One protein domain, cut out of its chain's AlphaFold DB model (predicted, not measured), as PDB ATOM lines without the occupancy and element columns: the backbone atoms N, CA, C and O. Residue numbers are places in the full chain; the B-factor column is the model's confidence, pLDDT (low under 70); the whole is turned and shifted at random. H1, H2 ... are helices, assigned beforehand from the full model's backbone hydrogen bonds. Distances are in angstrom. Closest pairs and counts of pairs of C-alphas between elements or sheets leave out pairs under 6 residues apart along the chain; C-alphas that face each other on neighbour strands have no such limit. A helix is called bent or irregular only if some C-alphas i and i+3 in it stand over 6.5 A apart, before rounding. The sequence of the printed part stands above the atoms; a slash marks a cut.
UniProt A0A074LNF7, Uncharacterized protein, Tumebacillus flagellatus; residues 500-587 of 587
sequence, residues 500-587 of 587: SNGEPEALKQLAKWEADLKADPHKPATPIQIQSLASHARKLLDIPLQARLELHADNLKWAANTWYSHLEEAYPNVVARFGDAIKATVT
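AT A GLANCE: This is residues 500 to 587 of the 587 residues of an uncharacterized protein of Tumebacillus flagellatus (UniProt A0A074LNF7). A long helix, H3, folds back through a tight turn into the short helix H4, and H4 lies across H1 and H2, which meet as a V. A long loop, residues 541 to 552, leads from H2 out to the far end of H3. The printed part has 88 residues with four named helices, in the order H1, H2, H3, H4, and no named strand; the class is all helix, its packing mostly crossed. The whole is compact, with a radius of gyration of the C-alphas of 13.4 A, yet elongated in outline, spanning 43 by 25 by 21 A.

IN THESE COORDINATES: Find C-alpha 553 at (185.108, 152.776, 169.674); from there H3, residues 553 to 570, runs 25.7 A to C-alpha 570 at (175.206, 162.777, 191.207). After Tyr 571 you meet H4, residues 572 to 583, 14.0 A long. H4 is irregular: C-alphas 577 and 580 are 8.2 A apart. Go back to C-alpha 503 at (165.028, 163.831, 180.057), where H1, residues 503 to 519, begins its 24.3 A. H2, residues 527 to 540, is 20.4 A long.

HOW THE PARTS SIT: Start at H4, the hub, which touches the three other helices. H3 and H4 form a helical hairpin, at a shallow tilt of 28 degrees, opposite ways; H3 touches with residues 564 to 568 alone, and the closest C-alphas, Glu 568 and Val 575, are 5.4 A apart. H4 touches H1 with residues 572 to 574 alone, closest at the C-alphas of Glu 514 and Val 574, 5.6 A, at a steep tilt of 53 degrees, opposite ways. H4 touches H2 with residues 578 to 582 alone; the two are about perpendicular at 90 degrees, and the closest C-alphas, Ala 534 and Ile 582, are 4.7 A apart. H1, with residues 503 to 510 alone, touches H2 at a steep tilt of 52 degrees, opposite ways; look at the C-alphas of Ala 506 and His 536, the closest, 4.7 A apart. H2 and H3 are close but not clearly touching, with the C-alphas of Ala 537 and Leu 567 at 7.9 A. H1 and H3 are only just apart, their closest C-alphas 8.5 A from each other. In H1, H2 and H3 every O i to N i+4 pair is within hydrogen-bond range; in H4, 6 of 8 are.

THE WHOLE: The two C-alphas farthest apart, Asp 520 and Glu 550, are 43.4 A from each other. The printed part has no cut and ends at Thr 587, the chain's last residue. The link from H2 to H3 is long, with 12 residues; that from H1 to H2 is short, with 7. The mean pLDDT of the printed part is 81.0, and residues 500 to 502, 542 to 551 and 586 to 587 are under 70.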
ATOM      1  N   SER A 500     163.412 163.513 172.670       52.31
ATOM      2  CA  SER A 500     162.704 163.071 173.868       52.31
ATOM      3  C   SER A 500     162.424 164.213 174.851       52.31
ATOM      4  O   SER A 500     163.309 164.746 175.506       52.31
ATOM      5  N   ASN A 501     161.136 164.489 175.066       57.66
ATOM      6  CA  ASN A 501     160.629 165.302 176.182       57.66
ATOM      7  C   ASN A 501     160.811 164.617 177.563       57.66
ATOM      8  O   ASN A 501     160.233 165.053 178.556       57.66
ATOM      9  N   GLY A 502     161.544 163.497 177.638       69.62
ATOM     10  CA  GLY A 502     161.599 162.620 178.810       69.62
ATOM     11  C   GLY A 502     162.807 162.824 179.722       69.62
ATOM     12  O   GLY A 502     162.868 162.201 180.778       69.62
ATOM     13  N   GLU A 503     163.770 163.650 179.332       75.81
ATOM     14  CA  GLU A 503     165.028 163.831 180.057       75.81
ATOM     15  C   GLU A 503     164.916 164.684 181.337       75.81
ATOM     16  O   GLU A 503     165.424 164.249 182.374       75.81
ATOM     17  N   PRO A 504     164.205 165.836 181.352       77.69
ATOM     18  CA  PRO A 504     163.946 166.549 182.604       77.69
ATOM     19  C   PRO A 504     163.183 165.681 183.609       77.69
ATOM     20  O   PRO A 504     163.426 165.753 184.813       77.69
ATOM     21  N   GLU A 505     162.275 164.838 183.114       81.56
ATOM     22  CA  GLU A 505     161.552 163.878 183.944       81.56
ATOM     23  C   GLU A 505     162.485 162.778 184.463       81.56
ATOM     24  O   GLU A 505     162.440 162.457 185.645       81.56
ATOM     25  N   ALA A 506     163.398 162.260 183.635       85.31
ATOM     26  CA  ALA A 506     164.408 161.298 184.070       85.31
ATOM     27  C   ALA A 506     165.289 161.852 185.205       85.31
ATOM     28  O   ALA A 506     165.486 161.156 186.202       85.31
ATOM     29  N   LEU A 507     165.748 163.108 185.108       83.81
ATOM     30  CA  LEU A 507     166.490 163.780 186.185       83.81
ATOM     31  C   LEU A 507     165.661 163.878 187.472       83.81
ATOM     32  O   LEU A 507     166.144 163.519 188.544       83.81
ATOM     33  N   LYS A 508     164.399 164.318 187.377       85.81
ATOM     34  CA  LYS A 508     163.495 164.403 188.538       85.81
ATOM     35  C   LYS A 508     163.276 163.042 189.193       85.81
ATOM     36  O   LYS A 508     163.291 162.948 190.419       85.81
ATOM     37  N   GLN A 509     163.082 161.995 188.393       88.75
ATOM     38  CA  GLN A 509     162.871 160.643 188.900       88.75
ATOM     39  C   GLN A 509     164.130 160.102 189.581       88.75
ATOM     40  O   GLN A 509     164.030 159.595 190.694       88.75
ATOM     41  N   LEU A 510     165.313 160.257 188.983       89.94
ATOM     42  CA  LEU A 510     166.575 159.829 189.597       89.94
ATOM     43  C   LEU A 510     166.856 160.578 190.905       89.94
ATOM     44  O   LEU A 510     167.165 159.941 191.908       89.94
ATOM     45  N   ALA A 511     166.636 161.895 190.939       89.44
ATOM     46  CA  ALA A 511     166.772 162.694 192.157       89.44
ATOM     47  C   ALA A 511     165.793 162.256 193.261       89.44
ATOM     48  O   ALA A 511     166.156 162.199 194.436       89.44
ATOM     49  N   LYS A 512     164.554 161.909 192.889       92.25
ATOM     50  CA  LYS A 512     163.562 161.361 193.821       92.25
ATOM     51  C   LYS A 512     164.012 160.015 194.388       92.25
ATOM     52  O   LYS A 512     163.945 159.820 195.597       92.25
ATOM     53  N   TRP A 513     164.487 159.105 193.539       91.44
ATOM     54  CA  TRP A 513     164.998 157.805 193.977       91.44
ATOM     55  C   TRP A 513     166.221 157.937 194.881       91.44
ATOM     56  O   TRP A 513     166.308 157.237 195.885       91.44
ATOM     57  N   GLU A 514     167.128 158.858 194.569       93.69
ATOM     58  CA  GLU A 514     168.288 159.160 195.403       93.69
ATOM     59  C   GLU A 514     167.865 159.650 196.795       93.69
ATOM     60  O   GLU A 514     168.373 159.164 197.805       93.69
ATOM     61  N   ALA A 515     166.885 160.556 196.873       92.31
ATOM     62  CA  ALA A 515     166.341 161.025 198.146       92.31
ATOM     63  C   ALA A 515     165.639 159.905 198.934       92.31
ATOM     64  O   ALA A 515     165.849 159.777 200.141       92.31
ATOM     65  N   ASP A 516     164.847 159.077 198.251       92.19
ATOM     66  CA  ASP A 516     164.144 157.943 198.848       92.19
ATOM     67  C   ASP A 516     165.121 156.902 199.419       92.19
ATOM     68  O   ASP A 516     164.932 156.440 200.541       92.19
ATOM     69  N   LEU A 517     166.172 156.547 198.673       92.19
ATOM     70  CA  LEU A 517     167.195 155.592 199.115       92.19
ATOM     71  C   LEU A 517     168.085 156.161 200.216       92.19
ATOM     72  O   LEU A 517     168.529 155.427 201.091       92.19
ATOM     73  N   LYS A 518     168.330 157.472 200.206       91.56
ATOM     74  CA  LYS A 518     169.028 158.138 201.305       91.56
ATOM     75  C   LYS A 518     168.214 158.098 202.602       91.56
ATOM     76  O   LYS A 518     168.800 157.995 203.676       91.56
ATOM     77  N   ALA A 519     166.886 158.204 202.510       93.69
ATOM     78  CA  ALA A 519     165.988 158.103 203.659       93.69
ATOM     79  C   ALA A 519     165.799 156.650 204.132       93.69
ATOM     80  O   ALA A 519     165.745 156.404 205.334       93.69
ATOM     81  N   ASP A 520     165.730 155.700 203.198       93.88
ATOM     82  CA  ASP A 520     165.619 154.265 203.463       93.88
ATOM     83  C   ASP A 520     166.517 153.460 202.497       93.88
ATOM     84  O   ASP A 520     166.081 153.075 201.401       93.88
ATOM     85  N   PRO A 521     167.761 153.143 202.911       91.44
ATOM     86  CA  PRO A 521     168.704 152.383 202.090       91.44
ATOM     87  C   PRO A 521     168.216 150.980 201.714       91.44
ATOM     88  O   PRO A 521     168.728 150.390 200.761       91.44
ATOM     89  N   HIS A 522     167.224 150.436 202.428       89.38
ATOM     90  CA  HIS A 522     166.700 149.088 202.219       89.38
ATOM     91  C   HIS A 522     165.413 149.050 201.391       89.38
ATOM     92  O   HIS A 522     165.036 147.967 200.935       89.38
ATOM     93  N   LYS A 523     164.809 150.206 201.077       88.12
ATOM     94  CA  LYS A 523     163.560 150.347 200.302       88.12
ATOM     95  C   LYS A 523     163.473 149.357 199.132       88.12
ATOM     96  O   LYS A 523     164.255 149.493 198.193       88.12
ATOM     97  N   PRO A 524     162.586 148.350 199.150       86.56
ATOM     98  CA  PRO A 524     162.561 147.329 198.109       86.56
ATOM     99  C   PRO A 524     162.222 147.950 196.749       86.56
ATOM    100  O   PRO A 524     161.351 148.815 196.653       86.56
ATOM    101  N   ALA A 525     162.897 147.485 195.698       87.06
ATOM    102  CA  ALA A 525     162.609 147.864 194.322       87.06
ATOM    103  C   ALA A 525     162.123 146.644 193.542       87.06
ATOM    104  O   ALA A 525     162.741 145.579 193.576       87.06
ATOM    105  N   THR A 526     161.006 146.795 192.839       88.75
ATOM    106  CA  THR A 526     160.482 145.757 191.953       88.75
ATOM    107  C   THR A 526     161.304 145.699 190.660       88.75
ATOM    108  O   THR A 526     161.893 146.707 190.258       88.75
ATOM    109  N   PRO A 527     161.310 144.567 189.934       85.19
ATOM    110  CA  PRO A 527     161.983 144.475 188.634       85.19
ATOM    111  C   PRO A 527     161.556 145.568 187.638       85.19
ATOM    112  O   PRO A 527     162.390 146.101 186.911       85.19
ATOM    113  N   ILE A 528     160.277 145.961 187.653       83.38
ATOM    114  CA  ILE A 528     159.734 147.036 186.805       83.38
ATOM    115  C   ILE A 528     160.356 148.392 187.171       83.38
ATOM    116  O   ILE A 528     160.688 149.182 186.290       83.38
ATOM    117  N   GLN A 529     160.551 148.664 188.464       86.75
ATOM    118  CA  GLN A 529     161.203 149.893 188.923       86.75
ATOM    119  C   GLN A 529     162.680 149.930 188.524       86.75
ATOM    120  O   GLN A 529     163.150 150.970 188.077       86.75
ATOM    121  N   ILE A 530     163.383 148.794 188.606       86.69
ATOM    122  CA  ILE A 530     164.783 148.678 188.167       86.69
ATOM    123  C   ILE A 530     164.898 148.962 186.663       86.69
ATOM    124  O   ILE A 530     165.726 149.769 186.246       86.69
ATOM    125  N   GLN A 531     164.021 148.367 185.847       84.94
ATOM    126  CA  GLN A 531     163.973 148.621 184.400       84.94
ATOM    127  C   GLN A 531     163.636 150.081 184.075       84.94
ATOM    128  O   GLN A 531     164.263 150.683 183.203       84.94
ATOM    129  N   SER A 532     162.672 150.673 184.786       87.81
ATOM    130  CA  SER A 532     162.312 152.085 184.624       87.81
ATOM    131  C   SER A 532     163.477 153.009 184.980       87.81
ATOM    132  O   SER A 532     163.739 153.968 184.257       87.81
ATOM    133  N   LEU A 533     164.210 152.705 186.051       86.25
ATOM    134  CA  LEU A 533     165.361 153.487 186.486       86.25
ATOM    135  C   LEU A 533     166.519 153.393 185.491       86.25
ATOM    136  O   LEU A 533     167.069 154.422 185.107       86.25
ATOM    137  N   ALA A 534     166.830 152.191 185.004       85.19
ATOM    138  CA  ALA A 534     167.827 152.002 183.955       85.19
ATOM    139  C   ALA A 534     167.426 152.736 182.659       85.19
ATOM    140  O   ALA A 534     168.253 153.389 182.029       85.19
ATOM    141  N   SER A 535     166.135 152.726 182.305       85.00
ATOM    142  CA  SER A 535     165.608 153.509 181.181       85.00
ATOM    143  C   SER A 535     165.773 155.020 181.386       85.00
ATOM    144  O   SER A 535     166.165 155.716 180.452       85.00
ATOM    145  N   HIS A 536     165.511 155.540 182.590       86.56
ATOM    146  CA  HIS A 536     165.732 156.953 182.910       86.56
ATOM    147  C   HIS A 536     167.211 157.329 182.865       86.56
ATOM    148  O   HIS A 536     167.542 158.332 182.242       86.56
ATOM    149  N   ALA A 537     168.098 156.514 183.441       85.12
ATOM    150  CA  ALA A 537     169.539 156.720 183.343       85.12
ATOM    151  C   ALA A 537     169.978 156.758 181.872       85.12
ATOM    152  O   ALA A 537     170.586 157.733 181.442       85.12
ATOM    153  N   ARG A 538     169.562 155.782 181.057       81.31
ATOM    154  CA  ARG A 538     169.878 155.742 179.624       81.31
ATOM    155  C   ARG A 538     169.423 156.992 178.863       81.31
ATOM    156  O   ARG A 538     170.122 157.413 177.948       81.31
ATOM    157  N   LYS A 539     168.290 157.607 179.226       79.06
ATOM    158  CA  LYS A 539     167.853 158.881 178.619       79.06
ATOM    159  C   LYS A 539     168.841 160.021 178.883       79.06
ATOM    160  O   LYS A 539     168.954 160.898 178.044       79.06
ATOM    161  N   LEU A 540     169.565 159.998 180.005       78.81
ATOM    162  CA  LEU A 540     170.575 161.011 180.334       78.81
ATOM    163  C   LEU A 540     171.908 160.818 179.609       78.81
ATOM    164  O   LEU A 540     172.749 161.707 179.684       78.81
ATOM    165  N   LEU A 541     172.134 159.660 178.979       73.75
ATOM    166  CA  LEU A 541     173.386 159.381 178.279       73.75
ATOM    167  C   LEU A 541     173.582 160.337 177.096       73.75
ATOM    168  O   LEU A 541     174.729 160.597 176.775       73.75
ATOM    169  N   ASP A 542     172.503 160.865 176.490       62.59
ATOM    170  CA  ASP A 542     172.452 161.860 175.385       62.59
ATOM    171  C   ASP A 542     173.492 161.676 174.249       62.59
ATOM    172  O   ASP A 542     173.721 162.551 173.421       62.59
ATOM    173  N   ILE A 543     174.111 160.499 174.174       58.12
ATOM    174  CA  ILE A 543     174.928 160.029 173.070       58.12
ATOM    175  C   ILE A 543     173.977 159.191 172.225       58.12
ATOM    176  O   ILE A 543     173.487 158.154 172.698       58.12
ATOM    177  N   PRO A 544     173.686 159.576 170.973       54.34
ATOM    178  CA  PRO A 544     173.093 158.643 170.042       54.34
ATOM    179  C   PRO A 544     174.072 157.478 169.860       54.34
ATOM    180  O   PRO A 544     174.967 157.523 169.027       54.34
ATOM    181  N   LEU A 545     173.856 156.388 170.605       50.91
ATOM    182  CA  LEU A 545     174.508 155.086 170.390       50.91
ATOM    183  C   LEU A 545     174.269 154.551 168.960       50.91
ATOM    184  O   LEU A 545     174.850 153.554 168.547       50.91
ATOM    185  N   GLN A 546     173.377 155.188 168.196       44.16
ATOM    186  CA  GLN A 546     173.147 154.905 166.788       44.16
ATOM    187  C   GLN A 546     174.208 155.581 165.915       44.16
ATOM    188  O   GLN A 546     174.192 156.802 165.841       44.16
ATOM    189  N   ALA A 547     175.028 154.768 165.233       39.69
ATOM    190  CA  ALA A 547     175.624 154.826 163.873       39.69
ATOM    191  C   ALA A 547     175.901 156.160 163.121       39.69
ATOM    192  O   ALA A 547     176.411 156.113 162.008       39.69
ATOM    193  N   ARG A 548     175.553 157.332 163.652       45.84
ATOM    194  CA  ARG A 548     175.696 158.665 163.045       45.84
ATOM    195  C   ARG A 548     176.837 159.476 163.650       45.84
ATOM    196  O   ARG A 548     177.203 160.498 163.088       45.84
ATOM    197  N   LEU A 549     177.364 159.051 164.794       52.62
ATOM    198  CA  LEU A 549     178.586 159.603 165.355       52.62
ATOM    199  C   LEU A 549     179.746 158.769 164.817       52.62
ATOM    200  O   LEU A 549     179.867 157.597 165.163       52.62
ATOM    201  N   GLU A 550     180.594 159.371 163.990       58.88
ATOM    202  CA  GLU A 550     181.888 158.829 163.539       58.88
ATOM    203  C   GLU A 550     182.903 158.726 164.702       58.88
ATOM    204  O   GLU A 550     184.101 158.927 164.533       58.88
ATOM    205  N   LEU A 551     182.435 158.462 165.926       63.38
ATOM    206  CA  LEU A 551     183.298 158.299 167.084       63.38
ATOM    207  C   LEU A 551     183.967 156.932 167.016       63.38
ATOM    208  O   LEU A 551     183.302 155.900 166.900       63.38
ATOM    209  N   HIS A 552     185.289 156.932 167.154       74.12
ATOM    210  CA  HIS A 552     186.055 155.714 167.368       74.12
ATOM    211  C   HIS A 552     185.527 154.957 168.601       74.12
ATOM    212  O   HIS A 552     185.049 155.569 169.562       74.12
ATOM    213  N   ALA A 553     185.625 153.623 168.594       77.50
ATOM    214  CA  ALA A 553     185.108 152.776 169.674       77.50
ATOM    215  C   ALA A 553     185.675 153.163 171.053       77.50
ATOM    216  O   ALA A 553     184.959 153.118 172.056       77.50
ATOM    217  N   ASP A 554     186.933 153.604 171.087       78.06
ATOM    218  CA  ASP A 554     187.595 154.065 172.309       78.06
ATOM    219  C   ASP A 554     186.964 155.350 172.864       78.06
ATOM    220  O   ASP A 554     186.665 155.412 174.056       78.06
ATOM    221  N   ASN A 555     186.635 156.323 172.005       74.62
ATOM    222  CA  ASN A 555     185.966 157.564 172.413       74.62
ATOM    223  C   ASN A 555     184.551 157.305 172.937       74.62
ATOM    224  O   ASN A 555     184.123 157.929 173.907       74.62
ATOM    225  N   LEU A 556     183.827 156.356 172.335       76.25
ATOM    226  CA  LEU A 556     182.504 155.959 172.819       76.25
ATOM    227  C   LEU A 556     182.588 155.295 174.199       76.25
ATOM    228  O   LEU A 556     181.813 155.625 175.098       76.25
ATOM    229  N   LYS A 557     183.544 154.378 174.377       80.31
ATOM    230  CA  LYS A 557     183.803 153.722 175.663       80.31
ATOM    231  C   LYS A 557     184.179 154.744 176.735       80.31
ATOM    232  O   LYS A 557     183.677 154.669 177.856       80.31
ATOM    233  N   TRP A 558     185.030 155.704 176.393       78.38
ATOM    234  CA  TRP A 558     185.442 156.772 177.296       78.38
ATOM    235  C   TRP A 558     184.263 157.673 177.685       78.38
ATOM    236  O   TRP A 558     184.019 157.879 178.873       78.38
ATOM    237  N   ALA A 559     183.458 158.120 176.717       78.19
ATOM    238  CA  ALA A 559     182.266 158.931 176.967       78.19
ATOM    239  C   ALA A 559     181.240 158.209 177.862       78.19
ATOM    240  O   ALA A 559     180.726 158.797 178.814       78.19
ATOM    241  N   ALA A 560     181.001 156.914 177.625       81.12
ATOM    242  CA  ALA A 560     180.132 156.090 178.464       81.12
ATOM    243  C   ALA A 560     180.654 155.959 179.907       81.12
ATOM    244  O   ALA A 560     179.874 156.063 180.856       81.12
ATOM    245  N   ASN A 561     181.965 155.771 180.085       84.69
ATOM    246  CA  ASN A 561     182.586 155.693 181.409       84.69
ATOM    247  C   ASN A 561     182.484 157.022 182.170       84.69
ATOM    248  O   ASN A 561     182.130 157.023 183.349       84.69
ATOM    249  N   THR A 562     182.739 158.151 181.505       82.12
ATOM    250  CA  THR A 562     182.612 159.481 182.120       82.12
ATOM    251  C   THR A 562     181.171 159.796 182.487       82.12
ATOM    252  O   THR A 562     180.915 160.236 183.606       82.12
ATOM    253  N   TRP A 563     180.216 159.497 181.603       85.94
ATOM    254  CA  TRP A 563     178.795 159.624 181.919       85.94
ATOM    255  C   TRP A 563     178.413 158.791 183.149       85.94
ATOM    256  O   TRP A 563     177.736 159.286 184.051       85.94
ATOM    257  N   TYR A 564     178.875 157.539 183.217       88.12
ATOM    258  CA  TYR A 564     178.583 156.669 184.353       88.12
ATOM    259  C   TYR A 564     179.196 157.210 185.649       88.12
ATOM    260  O   TYR A 564     178.532 157.214 186.683       88.12
ATOM    261  N   SER A 565     180.423 157.735 185.583       87.69
ATOM    262  CA  SER A 565     181.073 158.414 186.707       87.69
ATOM    263  C   SER A 565     180.280 159.643 187.167       87.69
ATOM    264  O   SER A 565     180.080 159.819 188.368       87.69
ATOM    265  N   HIS A 566     179.756 160.469 186.254       87.81
ATOM    266  CA  HIS A 566     178.885 161.590 186.630       87.81
ATOM    267  C   HIS A 566     177.581 161.125 187.274       87.81
ATOM    268  O   HIS A 566     177.106 161.756 188.215       87.81
ATOM    269  N   LEU A 567     177.006 160.023 186.792       89.88
ATOM    270  CA  LEU A 567     175.805 159.440 187.380       89.88
ATOM    271  C   LEU A 567     176.062 158.913 188.795       89.88
ATOM    272  O   LEU A 567     175.247 159.155 189.681       89.88
ATOM    273  N   GLU A 568     177.190 158.240 189.012       92.44
ATOM    274  CA  GLU A 568     177.621 157.750 190.324       92.44
ATOM    275  C   GLU A 568     177.859 158.896 191.310       92.44
ATOM    276  O   GLU A 568     177.451 158.820 192.464       92.44
ATOM    277  N   GLU A 569     178.455 159.994 190.848       89.94
ATOM    278  CA  GLU A 569     178.674 161.194 191.657       89.94
ATOM    279  C   GLU A 569     177.366 161.917 191.999       89.94
ATOM    280  O   GLU A 569     177.160 162.338 193.138       89.94
ATOM    281  N   ALA A 570     176.468 162.068 191.022       89.94
ATOM    282  CA  ALA A 570     175.206 162.777 191.207       89.94
ATOM    283  C   ALA A 570     174.180 161.971 192.023       89.94
ATOM    284  O   ALA A 570     173.414 162.560 192.789       89.94
ATOM    285  N   TYR A 571     174.161 160.643 191.860       92.81
ATOM    286  CA  TYR A 571     173.174 159.737 192.454       92.81
ATOM    287  C   TYR A 571     173.838 158.465 193.027       92.81
ATOM    288  O   TYR A 571     173.591 157.351 192.546       92.81
ATOM    289  N   PRO A 572     174.702 158.598 194.051       93.50
ATOM    290  CA  PRO A 572     175.515 157.493 194.553       93.50
ATOM    291  C   PRO A 572     174.689 156.348 195.138       93.50
ATOM    292  O   PRO A 572     175.057 155.190 194.956       93.50
ATOM    293  N   ASN A 573     173.564 156.618 195.808       92.62
ATOM    294  CA  ASN A 573     172.737 155.549 196.377       92.62
ATOM    295  C   ASN A 573     171.986 154.782 195.283       92.62
ATOM    296  O   ASN A 573     171.855 153.556 195.352       92.62
ATOM    297  N   VAL A 574     171.529 155.490 194.248       92.94
ATOM    298  CA  VAL A 574     170.939 154.876 193.054       92.94
ATOM    299  C   VAL A 574     171.948 153.964 192.359       92.94
ATOM    300  O   VAL A 574     171.621 152.813 192.062       92.94
ATOM    301  N   VAL A 575     173.171 154.443 192.124       93.00
ATOM    302  CA  VAL A 575     174.208 153.664 191.435       93.00
ATOM    303  C   VAL A 575     174.715 152.508 192.293       93.00
ATOM    304  O   VAL A 575     174.816 151.393 191.787       93.00
ATOM    305  N   ALA A 576     174.929 152.701 193.595       91.88
ATOM    306  CA  ALA A 576     175.332 151.621 194.498       91.88
ATOM    307  C   ALA A 576     174.335 150.451 194.494       91.88
ATOM    308  O   ALA A 576     174.725 149.296 194.659       91.88
ATOM    309  N   ARG A 577     173.043 150.738 194.295       88.38
ATOM    310  CA  ARG A 577     171.989 149.723 194.330       88.38
ATOM    311  C   ARG A 577     171.632 149.138 192.967       88.38
ATOM    312  O   ARG A 577     171.290 147.960 192.885       88.38
ATOM    313  N   PHE A 578     171.658 149.951 191.917       90.75
ATOM    314  CA  PHE A 578     171.165 149.580 190.585       90.75
ATOM    315  C   PHE A 578     172.230 149.696 189.492       90.75
ATOM    316  O   PHE A 578     171.910 149.608 188.305       90.75
ATOM    317  N   GLY A 579     173.491 149.880 189.879       89.94
ATOM    318  CA  GLY A 579     174.606 150.150 188.983       89.94
ATOM    319  C   GLY A 579     174.775 149.109 187.885       89.94
ATOM    320  O   GLY A 579     174.976 149.500 186.739       89.94
ATOM    321  N   ASP A 580     174.609 147.822 188.194       90.00
ATOM    322  CA  ASP A 580     174.722 146.737 187.211       90.00
ATOM    323  C   ASP A 580     173.629 146.810 186.139       90.00
ATOM    324  O   ASP A 580     173.908 146.679 184.948       90.00
ATOM    325  N   ALA A 581     172.385 147.088 186.548       88.25
ATOM    326  CA  ALA A 581     171.267 147.246 185.623       88.25
ATOM    327  C   ALA A 581     171.438 148.490 184.742       88.25
ATOM    328  O   ALA A 581     171.119 148.451 183.557       88.25
ATOM    329  N   ILE A 582     171.966 149.583 185.304       87.56
ATOM    330  CA  ILE A 582     172.291 150.795 184.548       87.56
ATOM    331  C   ILE A 582     173.412 150.503 183.538       87.56
ATOM    332  O   ILE A 582     173.237 150.785 182.353       87.56
ATOM    333  N   LYS A 583     174.524 149.888 183.968       87.00
ATOM    334  CA  LYS A 583     175.661 149.535 183.095       87.00
ATOM    335  C   LYS A 583     175.225 148.651 181.929       87.00
ATOM    336  O   LYS A 583     175.554 148.968 180.792       87.00
ATOM    337  N   ALA A 584     174.412 147.627 182.196       83.62
ATOM    338  CA  ALA A 584     173.902 146.703 181.181       83.62
ATOM    339  C   ALA A 584     173.031 147.366 180.096       83.62
ATOM    340  O   ALA A 584     172.760 146.750 179.072       83.62
ATOM    341  N   THR A 585     172.549 148.597 180.311       72.00
ATOM    342  CA  THR A 585     171.816 149.351 179.276       72.00
ATOM    343  C   THR A 585     172.702 150.222 178.388       72.00
ATOM    344  O   THR A 585     172.202 150.760 177.396       72.00
ATOM    345  N   VAL A 586     173.976 150.379 178.759       67.00
ATOM    346  CA  VAL A 586     174.965 151.241 178.097       67.00
ATOM    347  C   VAL A 586     176.032 150.430 177.368       67.00
ATOM    348  O   VAL A 586     176.438 150.832 176.280       67.00
ATOM    349  N   THR A 587     176.458 149.305 177.949       63.44
ATOM    350  CA  THR A 587     177.265 148.264 177.286       63.44
ATOM    351  C   THR A 587     176.411 147.445 176.336       63.44
ATOM    352  O   THR A 587     176.892 147.139 175.225       63.44
TER     353      THR A 587